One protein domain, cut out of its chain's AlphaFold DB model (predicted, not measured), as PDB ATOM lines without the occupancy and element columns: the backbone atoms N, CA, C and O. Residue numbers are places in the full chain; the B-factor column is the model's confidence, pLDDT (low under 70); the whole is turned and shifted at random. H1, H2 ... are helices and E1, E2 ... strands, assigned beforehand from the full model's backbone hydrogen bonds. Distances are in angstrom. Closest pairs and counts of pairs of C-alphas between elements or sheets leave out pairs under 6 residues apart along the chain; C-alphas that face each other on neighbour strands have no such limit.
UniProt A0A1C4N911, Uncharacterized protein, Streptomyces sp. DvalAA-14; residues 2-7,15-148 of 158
ATOM      1  N   PHE A   2     310.802 319.724 288.830       94.88
ATOM      2  CA  PHE A   2     309.801 319.990 287.781       94.88
ATOM      3  C   PHE A   2     308.604 320.809 288.282       94.88
ATOM      4  O   PHE A   2     308.267 321.804 287.659       94.88
ATOM      5  N   ASP A   3     308.012 320.473 289.435       94.69
ATOM      6  CA  ASP A   3     306.833 321.198 289.946       94.69
ATOM      7  C   ASP A   3     307.095 322.678 290.214       94.69
ATOM      8  O   ASP A   3     306.254 323.520 289.916       94.69
ATOM      9  N   ARG A   4     308.285 323.002 290.734       93.50
ATOM     10  CA  ARG A   4     308.704 324.389 290.954       93.50
ATOM     11  C   ARG A   4     308.847 325.131 289.629       93.50
ATOM     12  O   ARG A   4     308.439 326.280 289.537       93.50
ATOM     13  N   TRP A   5     309.423 324.480 288.617       94.06
ATOM     14  CA  TRP A   5     309.555 325.056 287.278       94.06
ATOM     15  C   TRP A   5     308.192 325.229 286.589       94.06
ATOM     16  O   TRP A   5     307.929 326.273 286.001       94.06
ATOM     17  N   TRP A   6     307.308 324.234 286.704       92.62
ATOM     18  CA  TRP A   6     305.979 324.227 286.092       92.62
ATOM     19  C   TRP A   6     305.018 325.225 286.741       92.62
ATOM     20  O   TRP A   6     304.262 325.891 286.043       92.62
ATOM     21  N   GLY A   7     305.051 325.337 288.072       90.56
ATOM     22  CA  GLY A   7     304.198 326.241 288.847       90.56
ATOM     23  C   GLY A   7     304.701 327.683 288.927       90.56
ATOM     24  O   GLY A   7     304.024 328.525 289.512       90.56
ATOM     25  N   ILE A  15     314.548 325.043 281.108       92.56
ATOM     26  CA  ILE A  15     315.091 323.708 281.365       92.56
ATOM     27  C   ILE A  15     314.691 322.842 280.180       92.56
ATOM     28  O   ILE A  15     313.584 322.310 280.133       92.56
ATOM     29  N   ARG A  16     315.608 322.718 279.216       91.75
ATOM     30  CA  ARG A  16     315.360 322.055 277.929       91.75
ATOM     31  C   ARG A  16     314.796 320.642 278.088       91.75
ATOM     32  O   ARG A  16     313.840 320.305 277.412       91.75
ATOM     33  N   LEU A  17     315.298 319.867 279.054       93.81
ATOM     34  CA  LEU A  17     314.774 318.529 279.355       93.81
ATOM     35  C   LEU A  17     313.273 318.540 279.700       93.81
ATOM     36  O   LEU A  17     312.532 317.651 279.290       93.81
ATOM     37  N   PHE A  18     312.817 319.536 280.464       94.94
ATOM     38  CA  PHE A  18     311.408 319.662 280.838       94.94
ATOM     39  C   PHE A  18     310.565 320.166 279.668       94.94
ATOM     40  O   PHE A  18     309.479 319.638 279.447       94.94
ATOM     41  N   GLU A  19     311.072 321.137 278.905       93.81
ATOM     42  CA  GLU A  19     310.426 321.634 277.683       93.81
ATOM     43  C   GLU A  19     310.227 320.500 276.662       93.81
ATOM     44  O   GLU A  19     309.117 320.310 276.172       93.81
ATOM     45  N   GLU A  20     311.261 319.695 276.407       94.69
ATOM     46  CA  GLU A  20     311.222 318.558 275.478       94.69
ATOM     47  C   GLU A  20     310.287 317.448 275.964       94.69
ATOM     48  O   GLU A  20     309.498 316.924 275.182       94.69
ATOM     49  N   CYS A  21     310.320 317.117 277.259       96.44
ATOM     50  CA  CYS A  21     309.414 316.124 277.834       96.44
ATOM     51  C   CYS A  21     307.944 316.554 277.685       96.44
ATOM     52  O   CYS A  21     307.105 315.751 277.279       96.44
ATOM     53  N   VAL A  22     307.637 317.829 277.956       95.62
ATOM     54  CA  VAL A  22     306.292 318.390 277.754       95.62
ATOM     55  C   VAL A  22     305.907 318.373 276.275       95.62
ATOM     56  O   VAL A  22     304.812 317.920 275.959       95.62
ATOM     57  N   ALA A  23     306.788 318.819 275.377       95.19
ATOM     58  CA  ALA A  23     306.533 318.828 273.937       95.19
ATOM     59  C   ALA A  23     306.181 317.424 273.418       95.19
ATOM     60  O   ALA A  23     305.122 317.241 272.821       95.19
ATOM     61  N   LEU A  24     306.999 316.421 273.748       96.06
ATOM     62  CA  LEU A  24     306.789 315.033 273.330       96.06
ATOM     63  C   LEU A  24     305.496 314.438 273.898       96.06
ATOM     64  O   LEU A  24     304.774 313.745 273.184       96.06
ATOM     65  N   LEU A  25     305.161 314.735 275.158       96.62
ATOM     66  CA  LEU A  25     303.892 314.314 275.766       96.62
ATOM     67  C   LEU A  25     302.666 314.975 275.118       96.62
ATOM     68  O   LEU A  25     301.572 314.421 275.197       96.62
ATOM     69  N   LEU A  26     302.844 316.130 274.476       95.38
ATOM     70  CA  LEU A  26     301.820 316.826 273.696       95.38
ATOM     71  C   LEU A  26     301.860 316.469 272.197       95.38
ATOM     72  O   LEU A  26     301.116 317.056 271.417       95.38
ATOM     73  N   GLY A  27     302.706 315.519 271.784       93.56
ATOM     74  CA  GLY A  27     302.839 315.095 270.386       93.56
ATOM     75  C   GLY A  27     303.646 316.052 269.503       93.56
ATOM     76  O   GLY A  27     303.668 315.884 268.287       93.56
ATOM     77  N   VAL A  28     304.320 317.041 270.092       92.94
ATOM     78  CA  VAL A  28     305.219 317.951 269.377       92.94
ATOM     79  C   VAL A  28     306.620 317.327 269.328       92.94
ATOM     80  O   VAL A  28     307.143 316.933 270.376       92.94
ATOM     81  N   PRO A  29     307.262 317.240 268.148       84.44
ATOM     82  CA  PRO A  29     308.631 316.748 268.043       84.44
ATOM     83  C   PRO A  29     309.604 317.560 268.909       84.44
ATOM     84  O   PRO A  29     309.546 318.789 268.948       84.44
ATOM     85  N   ALA A  30     310.529 316.872 269.577       80.12
ATOM     86  CA  ALA A  30     311.661 317.495 270.254       80.12
ATOM     87  C   ALA A  30     312.913 317.412 269.370       80.12
ATOM     88  O   ALA A  30     313.179 316.375 268.770       80.12
ATOM     89  N   ALA A  31     313.694 318.493 269.322       68.00
ATOM     90  CA  ALA A  31     314.909 318.608 268.503       68.00
ATOM     91  C   ALA A  31     316.209 318.314 269.288       68.00
ATOM     92  O   ALA A  31     317.283 318.801 268.940       68.00
ATOM     93  N   GLY A  32     316.115 317.624 270.427       78.38
ATOM     94  CA  GLY A  32     317.255 317.299 271.290       78.38
ATOM     95  C   GLY A  32     317.736 315.862 271.144       78.38
ATOM     96  O   GLY A  32     317.015 314.994 270.677       78.38
ATOM     97  N   GLU A  33     318.952 315.596 271.621       84.31
ATOM     98  CA  GLU A  33     319.534 314.243 271.665       84.31
ATOM     99  C   GLU A  33     319.116 313.413 272.886       84.31
ATOM    100  O   GLU A  33     319.448 312.232 272.990       84.31
ATOM    101  N   ARG A  34     318.458 314.044 273.865       87.69
ATOM    102  CA  ARG A  34     318.223 313.453 275.189       87.69
ATOM    103  C   ARG A  34     316.937 312.642 275.274       87.69
ATOM    104  O   ARG A  34     316.909 311.658 276.011       87.69
ATOM    105  N   LEU A  35     315.889 313.084 274.582       93.00
ATOM    106  CA  LEU A  35     314.540 312.520 274.628       93.00
ATOM    107  C   LEU A  35     313.973 312.382 273.215       93.00
ATOM    108  O   LEU A  35     314.340 313.127 272.310       93.00
ATOM    109  N   GLY A  36     313.013 311.476 273.065       92.81
ATOM    110  CA  GLY A  36     312.331 311.211 271.806       92.81
ATOM    111  C   GLY A  36     313.097 310.275 270.871       92.81
ATOM    112  O   GLY A  36     314.241 309.896 271.103       92.81
ATOM    113  N   LEU A  37     312.407 309.866 269.809       91.06
ATOM    114  CA  LEU A  37     312.918 308.950 268.782       91.06
ATOM    115  C   LEU A  37     313.345 309.672 267.501       91.06
ATOM    116  O   LEU A  37     313.603 309.013 266.495       91.06
ATOM    117  N   GLN A  38     313.344 311.007 267.507       86.19
ATOM    118  CA  GLN A  38     313.706 311.764 266.317       86.19
ATOM    119  C   GLN A  38     315.157 311.459 265.931       86.19
ATOM    120  O   GLN A  38     316.008 311.357 266.823       86.19
ATOM    121  N   PRO A  39     315.440 311.290 264.627       80.69
ATOM    122  CA  PRO A  39     316.795 311.049 264.173       80.69
ATOM    123  C   PRO A  39     317.698 312.187 264.639       80.69
ATOM    124  O   PRO A  39     317.363 313.366 264.513       80.69
ATOM    125  N   PHE A  40     318.832 311.829 265.229       75.62
ATOM    126  CA  PHE A  40     319.781 312.822 265.694       75.62
ATOM    127  C   PHE A  40     320.715 313.216 264.547       75.62
ATOM    128  O   PHE A  40     321.471 312.381 264.057       75.62
ATOM    129  N   THR A  41     320.685 314.483 264.144       78.38
ATOM    130  CA  THR A  41     321.399 314.992 262.962       78.38
ATOM    131  C   THR A  41     322.469 316.011 263.354       78.38
ATOM    132  O   THR A  41     322.364 317.194 263.032       78.38
ATOM    133  N   SER A  42     323.486 315.581 264.100       87.75
ATOM    134  CA  SER A  42     324.667 316.411 264.368       87.75
ATOM    135  C   SER A  42     325.941 315.570 264.420       87.75
ATOM    136  O   SER A  42     325.922 314.386 264.763       87.75
ATOM    137  N   LEU A  43     327.034 316.218 264.032       91.88
ATOM    138  CA  LEU A  43     328.409 315.731 264.030       91.88
ATOM    139  C   LEU A  43     329.278 316.798 264.708       91.88
ATOM    140  O   LEU A  43     328.835 317.941 264.877       91.88
ATOM    141  N   VAL A  44     330.490 316.420 265.095       95.31
ATOM    142  CA  VAL A  44     331.510 317.321 265.643       95.31
ATOM    143  C   VAL A  44     332.650 317.415 264.636       95.31
ATOM    144  O   VAL A  44     332.984 316.426 263.989       95.31
ATOM    145  N   VAL A  45     333.215 318.611 264.476       97.06
ATOM    146  CA  VAL A  45     334.467 318.815 263.741       97.06
ATOM    147  C   VAL A  45     335.516 319.226 264.760       97.06
ATOM    148  O   VAL A  45     335.374 320.268 265.402       97.06
ATOM    149  N   GLU A  46     336.534 318.391 264.922       97.06
ATOM    150  CA  GLU A  46     337.649 318.638 265.828       97.06
ATOM    151  C   GLU A  46     338.613 319.687 265.274       97.06
ATOM    152  O   GLU A  46     338.598 320.030 264.089       97.06
ATOM    153  N   ALA A  47     339.478 320.209 266.145       96.94
ATOM    154  CA  ALA A  47     340.429 321.260 265.783       96.94
ATOM    155  C   ALA A  47     341.432 320.844 264.686       96.94
ATOM    156  O   ALA A  47     341.965 321.707 263.992       96.94
ATOM    157  N   ASP A  48     341.685 319.544 264.522       96.62
ATOM    158  CA  ASP A  48     342.527 318.972 263.466       96.62
ATOM    159  C   ASP A  48     341.749 318.625 262.181       96.62
ATOM    160  O   ASP A  48     342.337 318.148 261.212       96.62
ATOM    161  N   GLY A  49     340.440 318.893 262.154       97.88
ATOM    162  CA  GLY A  49     339.549 318.605 261.037       97.88
ATOM    163  C   GLY A  49     338.917 317.213 261.062       97.88
ATOM    164  O   GLY A  49     338.168 316.900 260.131       97.88
ATOM    165  N   ALA A  50     339.167 316.385 262.086       97.88
ATOM    166  CA  ALA A  50     338.481 315.104 262.227       97.88
ATOM    167  C   ALA A  50     336.965 315.309 262.369       97.88
ATOM    168  O   ALA A  50     336.497 316.194 263.087       97.88
ATOM    169  N   ILE A  51     336.190 314.482 261.670       97.75
ATOM    170  CA  ILE A  51     334.735 314.431 261.804       97.75
ATOM    171  C   ILE A  51     334.415 313.343 262.825       97.75
ATOM    172  O   ILE A  51     334.726 312.168 262.628       97.75
ATOM    173  N   GLU A  52     333.749 313.704 263.910       96.38
ATOM    174  CA  GLU A  52     333.334 312.771 264.950       96.38
ATOM    175  C   GLU A  52     331.811 312.710 265.090       96.38
ATOM    176  O   GLU A  52     331.051 313.597 264.686       96.38
ATOM    177  N   GLN A  53     331.347 311.628 265.710       94.00
ATOM    178  CA  GLN A  53     330.036 311.611 266.341       94.00
ATOM    179  C   GLN A  53     330.019 312.591 267.534       94.00
ATOM    180  O   GLN A  53     331.023 313.197 267.883       94.00
ATOM    181  N   VAL A  54     328.871 312.756 268.195       91.31
ATOM    182  CA  VAL A  54     328.758 313.691 269.334       91.31
ATOM    183  C   VAL A  54     329.762 313.412 270.448       91.31
ATOM    184  O   VAL A  54     329.927 312.263 270.864       91.31
ATOM    185  N   ASP A  55     330.298 314.484 271.029       92.31
ATOM    186  CA  ASP A  55     331.280 314.443 272.121       92.31
ATOM    187  C   ASP A  55     330.848 313.595 273.312       92.31
ATOM    188  O   ASP A  55     331.671 312.964 273.972       92.31
ATOM    189  N   ALA A  56     329.544 313.525 273.585       91.44
ATOM    190  CA  ALA A  56     329.026 312.709 274.672       91.44
ATOM    191  C   ALA A  56     329.417 311.223 274.543       91.44
ATOM    192  O   ALA A  56     329.472 310.525 275.556       91.44
ATOM    193  N   LEU A  57     329.719 310.728 273.336       93.75
ATOM    194  CA  LEU A  57     330.210 309.363 273.141       93.75
ATOM    195  C   LEU A  57     331.609 309.129 273.699       93.75
ATOM    196  O   LEU A  57     331.870 308.007 274.119       93.75
ATOM    197  N   LYS A  58     332.456 310.157 273.827       94.62
ATOM    198  CA  LYS A  58     333.788 310.034 274.449       94.62
ATOM    199  C   LYS A  58     333.716 309.532 275.898       94.62
ATOM    200  O   LYS A  58     334.672 308.968 276.405       94.62
ATOM    201  N   SER A  59     332.557 309.674 276.552       94.31
ATOM    202  CA  SER A  59     332.312 309.123 277.893       94.31
ATOM    203  C   SER A  59     332.075 307.606 277.931       94.31
ATOM    204  O   SER A  59     332.113 307.021 279.012       94.31
ATOM    205  N   ALA A  60     331.799 306.962 276.792       94.81
ATOM    206  CA  ALA A  60     331.445 305.546 276.744       94.81
ATOM    207  C   ALA A  60     332.686 304.642 276.797       94.81
ATOM    208  O   ALA A  60     332.730 303.699 277.588       94.81
ATOM    209  N   TYR A  61     333.667 304.918 275.939       94.88
ATOM    210  CA  TYR A  61     334.970 304.256 275.871       94.88
ATOM    211  C   TYR A  61     335.898 305.039 274.927       94.88
ATOM    212  O   TYR A  61     335.445 305.897 274.165       94.88
ATOM    213  N   GLU A  62     337.193 304.725 274.964       95.69
ATOM    214  CA  GLU A  62     338.201 305.363 274.113       95.69
ATOM    215  C   GLU A  62     337.888 305.173 272.620       95.69
ATOM    216  O   GLU A  62     337.626 304.059 272.167       95.69
ATOM    217  N   GLY A  63     337.891 306.262 271.849       94.50
ATOM    218  CA  GLY A  63     337.576 306.234 270.416       94.50
ATOM    219  C   GLY A  63     336.097 306.025 270.064       94.50
ATOM    220  O   GLY A  63     335.769 305.882 268.891       94.50
ATOM    221  N   ALA A  64     335.170 306.033 271.030       94.69
ATOM    222  CA  ALA A  64     333.743 305.810 270.766       94.69
ATOM    223  C   ALA A  64     333.096 306.838 269.818       94.69
ATOM    224  O   ALA A  64     332.116 306.520 269.138       94.69
ATOM    225  N   ALA A  65     333.613 308.069 269.791       95.38
ATOM    226  CA  ALA A  65     333.125 309.133 268.916       95.38
ATOM    227  C   ALA A  65     333.771 309.112 267.519       95.38
ATOM    228  O   ALA A  65     333.176 309.630 266.573       95.38
ATOM    229  N   ALA A  66     334.933 308.473 267.372       95.81
ATOM    230  CA  ALA A  66     335.714 308.505 266.146       95.81
ATOM    231  C   ALA A  66     334.944 307.892 264.967       95.81
ATOM    232  O   ALA A  66     334.301 306.845 265.093       95.81
ATOM    233  N   THR A  67     335.025 308.548 263.808       95.94
ATOM    234  CA  THR A  67     334.518 308.000 262.536       95.94
ATOM    235  C   THR A  67     335.637 307.603 261.576       95.94
ATOM    236  O   THR A  67     335.396 306.863 260.626       95.94
ATOM    237  N   GLY A  68     336.860 308.094 261.814       96.44
ATOM    238  CA  GLY A  68     337.986 307.966 260.886       96.44
ATOM    239  C   GLY A  68     337.911 308.898 259.670       96.44
ATOM    240  O   GLY A  68     338.752 308.786 258.784       96.44
ATOM    241  N   LEU A  69     336.922 309.797 259.620       97.69
ATOM    242  CA  LEU A  69     336.732 310.769 258.546       97.69
ATOM    243  C   LEU A  69     337.309 312.136 258.933       97.69
ATOM    244  O   LEU A  69     337.455 312.461 260.110       97.69
ATOM    245  N   ASP A  70     337.580 312.959 257.926       98.12
ATOM    246  CA  ASP A  70     338.096 314.320 258.073       98.12
ATOM    247  C   ASP A  70     337.524 315.243 256.990       98.12
ATOM    248  O   ASP A  70     337.212 314.795 255.882       98.12
ATOM    249  N   VAL A  71     337.409 316.533 257.308       98.19
ATOM    250  CA  VAL A  71     336.811 317.554 256.428       98.19
ATOM    251  C   VAL A  71     337.638 317.872 255.178       98.19
ATOM    252  O   VAL A  71     337.149 318.558 254.284       98.19
ATOM    253  N   PHE A  72     338.890 317.413 255.097       98.00
ATOM    254  CA  PHE A  72     339.759 317.665 253.946       98.00
ATOM    255  C   PHE A  72     339.585 316.614 252.848       98.00
ATOM    256  O   PHE A  72     339.903 316.885 251.688       98.00
ATOM    257  N   ARG A  73     339.113 315.416 253.206       97.81
ATOM    258  CA  ARG A  73     339.020 314.256 252.305       97.81
ATOM    259  C   ARG A  73     337.611 313.697 252.155       97.81
ATOM    260  O   ARG A  73     337.361 313.009 251.170       97.81
ATOM    261  N   HIS A  74     336.717 313.972 253.101       98.19
ATOM    262  CA  HIS A  74     335.405 313.338 253.175       98.19
ATOM    263  C   HIS A  74     334.277 314.369 253.190       98.19
ATOM    264  O   HIS A  74     334.411 315.477 253.711       98.19
ATOM    265  N   SER A  75     333.142 313.980 252.622       96.12
ATOM    266  CA  SER A  75     331.895 314.733 252.691       96.12
ATOM    267  C   SER A  75     331.133 314.427 253.987       96.12
ATOM    268  O   SER A  75     331.370 313.422 254.661       96.12
ATOM    269  N   PHE A  76     330.151 315.262 254.330       94.19
ATOM    270  CA  PHE A  76     329.232 314.929 255.425       94.19
ATOM    271  C   PHE A  76     328.277 313.779 255.077       94.19
ATOM    272  O   PHE A  76     327.781 313.116 255.988       94.19
ATOM    273  N   ASP A  77     328.070 313.487 253.790       93.38
ATOM    274  CA  ASP A  77     327.306 312.313 253.363       93.38
ATOM    275  C   ASP A  77     328.066 311.013 253.679       93.38
ATOM    276  O   ASP A  77     327.458 310.039 254.130       93.38
ATOM    277  N   ASP A  78     329.401 311.024 253.577       95.06
ATOM    278  CA  ASP A  78     330.241 309.905 254.030       95.06
ATOM    279  C   ASP A  78     330.081 309.674 255.542       95.06
ATOM    280  O   ASP A  78     329.981 308.534 256.007       95.06
ATOM    281  N   ALA A  79     329.966 310.755 256.321       92.88
ATOM    282  CA  ALA A  79     329.709 310.669 257.756       92.88
ATOM    283  C   ALA A  79     328.310 310.116 258.073       92.88
ATOM    284  O   ALA A  79     328.159 309.353 259.030       92.88
ATOM    285  N   LEU A  80     327.288 310.430 257.269       89.88
ATOM    286  CA  LEU A  80     325.946 309.850 257.416       89.88
ATOM    287  C   LEU A  80     325.930 308.337 257.159       89.88
ATOM    288  O   LEU A  80     325.163 307.618 257.806       89.88
ATOM    289  N   ALA A  81     326.792 307.848 256.264       91.44
ATOM    290  CA  ALA A  81     326.943 306.424 255.974       91.44
ATOM    291  C   ALA A  81     327.723 305.652 257.059       91.44
ATOM    292  O   ALA A  81     327.678 304.419 257.085       91.44
ATOM    293  N   HIS A  82     328.409 306.341 257.981       92.25
ATOM    294  CA  HIS A  82     329.181 305.694 259.041       92.25
ATOM    295  C   HIS A  82     328.279 304.829 259.952       92.25
ATOM    296  O   HIS A  82     327.264 305.327 260.457       92.25
ATOM    297  N   PRO A  83     328.641 303.565 260.268       89.19
ATOM    298  CA  PRO A  83     327.780 302.655 261.035       89.19
ATOM    299  C   PRO A  83     327.319 303.204 262.393       89.19
ATOM    300  O   PRO A  83     326.167 303.011 262.785       89.19
ATOM    301  N   GLY A  84     328.194 303.928 263.102       86.75
ATOM    302  CA  GLY A  84     327.858 304.565 264.381       86.75
ATOM    303  C   GLY A  84     326.807 305.676 264.250       86.75
ATOM    304  O   GLY A  84     325.932 305.809 265.108       86.75
ATOM    305  N   VAL A  85     326.831 306.415 263.135       89.19
ATOM    306  CA  VAL A  85     325.866 307.480 262.827       89.19
ATOM    307  C   VAL A  85     324.546 306.869 262.361       89.19
ATOM    308  O   VAL A  85     323.490 307.203 262.906       89.19
ATOM    309  N   ALA A  86     324.602 305.904 261.438       88.75
ATOM    310  CA  ALA A  86     323.440 305.184 260.921       88.75
ATOM    311  C   ALA A  86     322.644 304.474 262.035       88.75
ATOM    312  O   ALA A  86     321.411 304.517 262.050       88.75
ATOM    313  N   ALA A  87     323.327 303.903 263.036       87.06
ATOM    314  CA  ALA A  87     322.682 303.283 264.195       87.06
ATOM    315  C   ALA A  87     321.763 304.250 264.965       87.06
ATOM    316  O   ALA A  87     320.758 303.825 265.538       87.06
ATOM    317  N   ARG A  88     322.065 305.555 264.961       85.69
ATOM    318  CA  ARG A  88     321.245 306.591 265.611       85.69
ATOM    319  C   ARG A  88     320.090 307.078 264.734       85.69
ATOM    320  O   ARG A  88     319.132 307.623 265.273       85.69
ATOM    321  N   GLN A  89     320.146 306.836 263.424       87.19
ATOM    322  CA  GLN A  89     319.053 307.144 262.491       87.19
ATOM    323  C   GLN A  89     317.955 306.072 262.506       87.19
ATOM    324  O   GLN A  89     316.802 306.354 262.198       87.19
ATOM    325  N   ALA A  90     318.282 304.844 262.922       87.81
ATOM    326  CA  ALA A  90     317.359 303.706 262.913       87.81
ATOM    327  C   ALA A  90     316.238 303.765 263.981       87.81
ATOM    328  O   ALA A  90     315.395 302.864 264.051       87.81
ATOM    329  N   GLY A  91     316.215 304.804 264.825       90.06
ATOM    330  CA  GLY A  91     315.142 305.064 265.786       90.06
ATOM    331  C   GLY A  91     314.838 303.866 266.692       90.06
ATOM    332  O   GLY A  91     315.725 303.301 267.336       90.06
ATOM    333  N   LEU A  92     313.567 303.452 266.734       93.69
ATOM    334  CA  LEU A  92     313.087 302.359 267.590       93.69
ATOM    335  C   LEU A  92     313.782 301.010 267.307       93.69
ATOM    336  O   LEU A  92     313.979 300.217 268.230       93.69
ATOM    337  N   ALA A  93     314.190 300.744 266.060       93.00
ATOM    338  CA  ALA A  93     314.818 299.477 265.668       93.00
ATOM    339  C   ALA A  93     316.226 299.285 266.272       93.00
ATOM    340  O   ALA A  93     316.685 298.152 266.477       93.00
ATOM    341  N   ALA A  94     316.896 300.388 266.619       90.50
ATOM    342  CA  ALA A  94     318.201 300.379 267.274       90.50
ATOM    343  C   ALA A  94     318.135 300.072 268.781       90.50
ATOM    344  O   ALA A  94     319.176 299.868 269.405       90.50
ATOM    345  N   LEU A  95     316.940 300.040 269.386       95.06
ATOM    346  CA  LEU A  95     316.792 299.915 270.835       95.06
ATOM    347  C   LEU A  95     316.759 298.459 271.329       95.06
ATOM    348  O   LEU A  95     316.389 297.522 270.611       95.06
ATOM    349  N   ALA A  96     317.090 298.285 272.612       96.12
ATOM    350  CA  ALA A  96     316.929 297.031 273.343       96.12
ATOM    351  C   ALA A  96     315.478 296.513 273.278       96.12
ATOM    352  O   ALA A  96     314.530 297.292 273.153       96.12
ATOM    353  N   GLY A  97     315.279 295.196 273.413       97.31
ATOM    354  CA  GLY A  97     313.939 294.588 273.404       97.31
ATOM    355  C   GLY A  97     312.987 295.190 274.445       97.31
ATOM    356  O   GLY A  97     311.841 295.495 274.130       97.31
ATOM    357  N   THR A  98     313.491 295.462 275.649       97.19
ATOM    358  CA  THR A  98     312.727 296.093 276.735       97.19
ATOM    359  C   THR A  98     312.272 297.511 276.392       97.19
ATOM    360  O   THR A  98     311.134 297.872 276.672       97.19
ATOM    361  N   CYS A  99     313.119 298.309 275.737       98.00
ATOM    362  CA  CYS A  99     312.749 299.644 275.272       98.00
ATOM    363  C   CYS A  99     311.709 299.578 274.150       98.00
ATOM    364  O   CYS A  99     310.756 300.350 274.176       98.00
ATOM    365  N   ARG A 100     311.841 298.633 273.209       97.62
ATOM    366  CA  ARG A 100     310.864 298.445 272.120       97.62
ATOM    367  C   ARG A 100     309.466 298.073 272.624       97.62
ATOM    368  O   ARG A 100     308.487 298.456 271.998       97.62
ATOM    369  N   ALA A 101     309.379 297.378 273.758       97.94
ATOM    370  CA  ALA A 101     308.119 297.025 274.413       97.94
ATOM    371  C   ALA A 101     307.620 298.078 275.429       97.94
ATOM    372  O   ALA A 101     306.561 297.906 276.031       97.94
ATOM    373  N   CYS A 102     308.373 299.156 275.674       98.25
ATOM    374  CA  CYS A 102     308.064 300.116 276.732       98.25
ATOM    375  C   CYS A 102     307.072 301.189 276.264       98.25
ATOM    376  O   CYS A 102     307.350 301.942 275.335       98.25
ATOM    377  N   ALA A 103     305.968 301.365 276.995       97.19
ATOM    378  CA  ALA A 103     304.948 302.377 276.695       97.19
ATOM    379  C   ALA A 103     305.459 303.834 276.735       97.19
ATOM    380  O   ALA A 103     304.823 304.730 276.188       97.19
ATOM    381  N   LEU A 104     306.601 304.091 277.382       97.88
ATOM    382  CA  LEU A 104     307.190 305.431 277.490       97.88
ATOM    383  C   LEU A 104     308.202 305.737 276.375       97.88
ATOM    384  O   LEU A 104     308.722 306.852 276.321       97.88
ATOM    385  N   VAL A 105     308.515 304.769 275.504       97.06
ATOM    386  CA  VAL A 105     309.641 304.868 274.560       97.06
ATOM    387  C   VAL A 105     309.488 306.003 273.552       97.06
ATOM    388  O   VAL A 105     310.484 306.621 273.189       97.06
ATOM    389  N   ALA A 106     308.255 306.344 273.168       95.00
ATOM    390  CA  ALA A 106     307.989 307.476 272.282       95.00
ATOM    391  C   ALA A 106     308.435 308.822 272.889       95.00
ATOM    392  O   ALA A 106     308.791 309.738 272.151       95.00
ATOM    393  N   VAL A 107     308.467 308.925 274.225       96.81
ATOM    394  CA  VAL A 107     308.912 310.122 274.950       96.81
ATOM    395  C   VAL A 107     310.382 310.013 275.346       96.81
ATOM    396  O   VAL A 107     311.140 310.950 275.141       96.81
ATOM    397  N   CYS A 108     310.831 308.889 275.913       96.25
ATOM    398  CA  CYS A 108     312.210 308.804 276.408       96.25
ATOM    399  C   CYS A 108     313.245 308.446 275.336       96.25
ATOM    400  O   CYS A 108     314.429 308.676 275.563       96.25
ATOM    401  N   GLY A 109     312.849 307.843 274.211       94.88
ATOM    402  CA  GLY A 109     313.772 307.434 273.143       94.88
ATOM    403  C   GLY A 109     314.751 306.311 273.515       94.88
ATOM    404  O   GLY A 109     315.712 306.053 272.795       94.88
ATOM    405  N   GLY A 110     314.553 305.658 274.666       95.31
ATOM    406  CA  GLY A 110     315.558 304.776 275.271       95.31
ATOM    407  C   GLY A 110     316.671 305.520 276.025       95.31
ATOM    408  O   GLY A 110     317.626 304.879 276.458       95.31
ATOM    409  N   GLY A 111     316.532 306.836 276.214       94.81
ATOM    410  CA  GLY A 111     317.518 307.715 276.833       94.81
ATOM    411  C   GLY A 111     318.679 308.071 275.904       94.81
ATOM    412  O   GLY A 111     318.801 307.558 274.790       94.81
ATOM    413  N   HIS A 112     319.546 308.954 276.395       93.81
ATOM    414  CA  HIS A 112     320.710 309.443 275.659       93.81
ATOM    415  C   HIS A 112     321.635 308.299 275.208       93.81
ATOM    416  O   HIS A 112     321.929 307.397 275.993       93.81
ATOM    417  N   TYR A 113     322.143 308.362 273.971       93.19
ATOM    418  CA  TYR A 113     322.860 307.249 273.334       93.19
ATOM    419  C   TYR A 113     324.068 306.752 274.138       93.19
ATOM    420  O   TYR A 113     324.173 305.556 274.400       93.19
ATOM    421  N   ALA A 114     324.917 307.672 274.608       94.06
ATOM    422  CA  ALA A 114     326.093 307.346 275.419       94.06
ATOM    423  C   ALA A 114     325.749 306.570 276.705       94.06
ATOM    424  O   ALA A 114     326.479 305.673 277.110       94.06
ATOM    425  N   HIS A 115     324.582 306.832 277.303       95.94
ATOM    426  CA  HIS A 115     324.141 306.182 278.541       95.94
ATOM    427  C   HIS A 115     323.666 304.735 278.338       95.94
ATOM    428  O   HIS A 115     323.209 304.112 279.296       95.94
ATOM    429  N   ARG A 116     323.688 304.232 277.099       95.69
ATOM    430  CA  ARG A 116     323.298 302.862 276.735       95.69
ATOM    431  C   ARG A 116     324.498 301.942 276.533       95.69
ATOM    432  O   ARG A 116     324.300 300.760 276.261       95.69
ATOM    433  N   TYR A 117     325.722 302.466 276.600       96.19
ATOM    434  CA  TYR A 117     326.906 301.639 276.428       96.19
ATOM    435  C   TYR A 117     327.095 300.701 277.619       96.19
ATOM    436  O   TYR A 117     327.067 301.123 278.775       96.19
ATOM    437  N   ARG A 118     327.311 299.423 277.321       95.69
ATOM    438  CA  ARG A 118     327.723 298.410 278.288       95.69
ATOM    439  C   ARG A 118     328.611 297.400 277.579       95.69
ATOM    440  O   ARG A 118     328.187 296.818 276.588       95.69
ATOM    441  N   ALA A 119     329.816 297.166 278.086       93.25
ATOM    442  CA  ALA A 119     330.657 296.087 277.581       93.25
ATOM    443  C   ALA A 119     330.126 294.717 278.061       93.25
ATOM    444  O   ALA A 119     329.712 294.615 279.221       93.25
ATOM    445  N   PRO A 120     330.145 293.667 277.218       92.88
ATOM    446  CA  PRO A 120     330.564 293.638 275.808       92.88
ATOM    447  C   PRO A 120     329.426 293.951 274.806       92.88
ATOM    448  O   PRO A 120     329.642 293.941 273.600       92.88
ATOM    449  N   ASP A 121     328.217 294.223 275.299       90.25
ATOM    450  CA  ASP A 121     326.959 294.277 274.535       90.25
ATOM    451  C   ASP A 121     326.787 295.533 273.640       90.25
ATOM    452  O   ASP A 121     325.835 295.638 272.860       90.25
ATOM    453  N   GLY A 122     327.676 296.523 273.762       94.69
ATOM    454  CA  GLY A 122     327.632 297.774 273.004       94.69
ATOM    455  C   GLY A 122     326.491 298.699 273.443       94.69
ATOM    456  O   GLY A 122     326.224 298.853 274.633       94.69
ATOM    457  N   PHE A 123     325.817 299.353 272.489       94.62
ATOM    458  CA  PHE A 123     324.807 300.395 272.761       94.62
ATOM    459  C   PHE A 123     323.346 299.919 272.731       94.62
ATOM    460  O   PHE A 123     322.428 300.726 272.916       94.62
ATOM    461  N   ARG A 124     323.091 298.628 272.479       95.12
ATOM    462  CA  ARG A 124     321.729 298.063 272.396       95.12
ATOM    463  C   ARG A 124     321.164 297.702 273.777       95.12
ATOM    464  O   ARG A 124     320.503 296.677 273.928       95.12
ATOM    465  N   ASN A 125     321.374 298.568 274.766       97.00
ATOM    466  CA  ASN A 125     320.912 298.400 276.145       97.00
ATOM    467  C   ASN A 125     319.954 299.530 276.553       97.00
ATOM    468  O   ASN A 125     319.948 300.596 275.931       97.00
ATOM    469  N   PRO A 126     319.129 299.340 277.596       97.00
ATOM    470  CA  PRO A 126     318.449 300.455 278.244       97.00
ATOM    471  C   PRO A 126     319.456 301.485 278.764       97.00
ATOM    472  O   PRO A 126     320.551 301.123 279.187       97.00
ATOM    473  N   SER A 127     319.069 302.762 278.788       97.06
ATOM    474  CA  SER A 127     319.867 303.784 279.468       97.06
ATOM    475  C   SER A 127     320.046 303.449 280.952       97.06
ATOM    476  O   SER A 127     319.090 303.029 281.608       97.06
ATOM    477  N   VAL A 128     321.224 303.740 281.510       97.19
ATOM    478  CA  VAL A 128     321.461 303.672 282.966       97.19
ATOM    479  C   VAL A 128     320.495 304.550 283.780       97.19
ATOM    480  O   VAL A 128     320.240 304.254 284.940       97.19
ATOM    481  N   TYR A 129     319.870 305.561 283.162       97.44
ATOM    482  CA  TYR A 129     318.851 306.426 283.779       97.44
ATOM    483  C   TYR A 129     317.407 306.005 283.463       97.44
ATOM    484  O   TYR A 129     316.483 306.805 283.594       97.44
ATOM    485  N   CYS A 130     317.173 304.771 283.003       98.19
ATOM    486  CA  CYS A 130     315.844 304.318 282.577       98.19
ATOM    487  C   CYS A 130     314.766 304.522 283.659       98.19
ATOM    488  O   CYS A 130     313.676 305.014 283.357       98.19
ATOM    489  N   ALA A 131     315.076 304.202 284.920       98.31
ATOM    490  CA  ALA A 131     314.146 304.365 286.036       98.31
ATOM    491  C   ALA A 131     313.787 305.841 286.286       98.31
ATOM    492  O   ALA A 131     312.606 306.177 286.408       98.31
ATOM    493  N   ASP A 132     314.785 306.727 286.274       98.06
ATOM    494  CA  ASP A 132     314.599 308.162 286.507       98.06
ATOM    495  C   ASP A 132     313.850 308.835 285.357       98.06
ATOM    496  O   ASP A 132     312.938 309.632 285.578       98.06
ATOM    497  N   LEU A 133     314.171 308.462 284.114       97.94
ATOM    498  CA  LEU A 133     313.439 308.915 282.933       97.94
ATOM    499  C   LEU A 133     311.976 308.470 283.002       97.94
ATOM    500  O   LEU A 133     311.076 309.265 282.738       97.94
ATOM    501  N   ALA A 134     311.718 307.224 283.406       98.38
ATOM    502  CA  ALA A 134     310.358 306.729 283.572       98.38
ATOM    503  C   ALA A 134     309.605 307.477 284.684       98.38
ATOM    504  O   ALA A 134     308.422 307.783 284.522       98.38
ATOM    505  N   HIS A 135     310.274 307.796 285.795       98.44
ATOM    506  CA  HIS A 135     309.703 308.608 286.866       98.44
ATOM    507  C   HIS A 135     309.358 310.020 286.372       98.44
ATOM    508  O   HIS A 135     308.213 310.455 286.512       98.44
ATOM    509  N   LEU A 136     310.304 310.699 285.716       97.94
ATOM    510  CA  LEU A 136     310.112 312.041 285.168       97.94
ATOM    511  C   LEU A 136     308.945 312.082 284.177       97.94
ATOM    512  O   LEU A 136     308.045 312.900 284.337       97.94
ATOM    513  N   VAL A 137     308.927 311.195 283.179       98.25
ATOM    514  CA  VAL A 137     307.886 311.190 282.138       98.25
ATOM    515  C   VAL A 137     306.497 310.984 282.745       98.25
ATOM    516  O   VAL A 137     305.560 311.709 282.405       98.25
ATOM    517  N   ARG A 138     306.350 310.041 283.685       98.38
ATOM    518  CA  ARG A 138     305.066 309.806 284.371       98.38
ATOM    519  C   ARG A 138     304.641 311.008 285.209       98.38
ATOM    520  O   ARG A 138     303.464 311.368 285.181       98.38
ATOM    521  N   HIS A 139     305.584 311.638 285.911       98.31
ATOM    522  CA  HIS A 139     305.320 312.835 286.708       98.31
ATOM    523  C   HIS A 139     304.825 313.992 285.838       98.31
ATOM    524  O   HIS A 139     303.761 314.553 286.098       98.31
ATOM    525  N   VAL A 140     305.540 314.303 284.753       97.81
ATOM    526  CA  VAL A 140     305.147 315.364 283.811       97.81
ATOM    527  C   VAL A 140     303.783 315.059 283.189       97.81
ATOM    528  O   VAL A 140     302.913 315.926 283.177       97.81
ATOM    529  N   SER A 141     303.548 313.818 282.756       97.56
ATOM    530  CA  SER A 141     302.253 313.390 282.212       97.56
ATOM    531  C   SER A 141     301.103 313.585 283.208       97.56
ATOM    532  O   SER A 141     300.032 314.068 282.840       97.56
ATOM    533  N   ALA A 142     301.308 313.258 284.487       97.00
ATOM    534  CA  ALA A 142     300.315 313.510 285.530       97.00
ATOM    535  C   ALA A 142     300.044 315.014 285.703       97.00
ATOM    536  O   ALA A 142     298.884 315.424 285.707       97.00
ATOM    537  N   ARG A 143     301.093 315.847 285.755       96.19
ATOM    538  CA  ARG A 143     300.953 317.308 285.876       96.19
ATOM    539  C   ARG A 143     300.214 317.934 284.695       96.19
ATOM    540  O   ARG A 143     299.392 318.821 284.918       96.19
ATOM    541  N   LEU A 144     300.469 317.464 283.474       95.06
ATOM    542  CA  LEU A 144     299.757 317.918 282.276       95.06
ATOM    543  C   LEU A 144     298.273 317.535 282.320       95.06
ATOM    544  O   LEU A 144     297.427 318.376 282.034       95.06
ATOM    545  N   ARG A 145     297.943 316.310 282.750       94.62
ATOM    546  CA  ARG A 145     296.543 315.878 282.916       94.62
ATOM    547  C   ARG A 145     295.795 316.720 283.948       94.62
ATOM    548  O   ARG A 145     294.665 317.111 283.692       94.62
ATOM    549  N   THR A 146     296.425 317.042 285.079       93.56
ATOM    550  CA  THR A 146     295.827 317.946 286.075       93.56
ATOM    551  C   THR A 146     295.618 319.351 285.508       93.56
ATOM    552  O   THR A 146     294.582 319.957 285.762       93.56
ATOM    553  N   ALA A 147     296.573 319.869 284.728       90.06
ATOM    554  CA  ALA A 147     296.492 321.211 284.149       90.06
ATOM    555  C   ALA A 147     295.440 321.335 283.032       90.06
ATOM    556  O   ALA A 147     294.852 322.400 282.880       90.06
ATOM    557  N   ALA A 148     295.189 320.265 282.270       87.50
ATOM    558  CA  ALA A 148     294.186 320.254 281.205       87.50
ATOM    559  C   ALA A 148     292.731 320.282 281.725       87.50
ATOM    560  O   ALA A 148     291.823 320.599 280.959       87.50
TER     561      ALA A 148
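Overview. This is residues 2 to 7 and 15 to 148 of the 158 residues of an uncharacterized protein of Streptomyces sp. DvalAA-14 (UniProt A0A1C4N911). This is an elongated body with a helical end and a small sheet at the other end: the long helix H10 has H2 and H8 packed on parts of it and H1 near it, while far from them the short strands E1 and E2 pair with H4 next to them. Between the two ends the short helices H3, H5, H6, H7 and H9 lie among many loops, and the long link of residues 26 to 49 runs from H2 to E1. The 140 printed residues include ten named helices and two named strands, in the order H1 H2 E1 H3 E2 H4 H5 H6 H7 H8 H9 H10, and the class is mostly helix. The sheet has the order E1 - E2 and is antiparallel. The whole is compact, with a radius of gyration of the C-alphas of 16.6 A, and spans 55 by 29 by 22 A.

Arrangement. Start at the sheet, where E1, residues 50 to 52, and E2, residues 66 to 70, are antiparallel neighbours at 140 degrees. C-alphas 50 and 70 face each other at 4.2 A, and N 51 and O 69 are within hydrogen-bond range at 2.8 A. Residues 44 to 45 also pair, antiparallel, with residues 51 to 52 of E1. Next look at H4, residues 76 to 81, whose closest C-alphas to E2 are those of Ala 79 and Leu 69, 7.1 A apart. H5, residues 83 to 89, is close to H4 but not clearly touching: the closest C-alphas, Leu 80 and Ala 86, are 6.4 A apart, and the lines are about perpendicular at 90 degrees. H6, residues 91 to 94, is close to H5 but not clearly touching, Ala 87 to Ala 94 being the closest C-alphas at 6.2 A. H7, residues 97 to 100, is likewise close to H6, with C-alphas Leu 92 and Arg 100 closest at 6.4 A. H3, residues 55 to 59, and H9, residues 113 to 116, touch, with C-alphas Leu 57 and Ala 114 closest at 5.1 A. Now go to the helical end: H10, residues 130 to 148, touches H2, residues 16 to 25, with its residues 137 to 144 alone. Their closest C-alphas, Leu 25 and Ser 141, are 6.7 A apart, at a steep tilt of 66 degrees, the same way. H8, residues 105 to 108, touches H2, with C-alphas Leu 24 and Val 107 closest at 5.6 A. H10 touches H8 with residues 133 to 137 alone, C-alphas Cys 108 and Leu 133 being closest at 6.6 A. H1, residues 2 to 6, is close to H2 but not clearly touching: C-alphas Phe 2 and Phe 18 are closest at 7.1 A. H9 and H10 are apart. Every O i to N i+4 pair is within hydrogen-bond range in H1, H2, H4 and H10; H5 has 2 of 3, H3 has 0 of 1 but 2 of 2 O i to N i+3 pairs, and H6 to H9 are too short for an i+4 pair.

Along the chain. Find C-alpha 2 at (309.801, 319.990, 287.781), where H1 begins. H2 measures 14.0 A from first to last C-alpha. E1 begins at C-alpha 50, (338.481, 315.104, 262.227), and E2 is 10.2 A long. H5 is 9.9 A long and H4 8.8 A. From C-alpha 130 at (315.844, 304.318, 282.577), H10 runs 26.9 A to C-alpha 148 at (294.186, 320.254, 281.205).

Size, cuts and confidence. The two C-alphas farthest apart are those of Arg 73 and Thr 146, at 55.0 A. Residues 8 to 14 are not printed, and C-alphas 7 and 15 stand 13.5 A apart across this cut. Of the links that are printed whole, H2 to E1 and H9 to H10 are long. The mean pLDDT of the printed part is 93.7, and residue 31 alone is under 70.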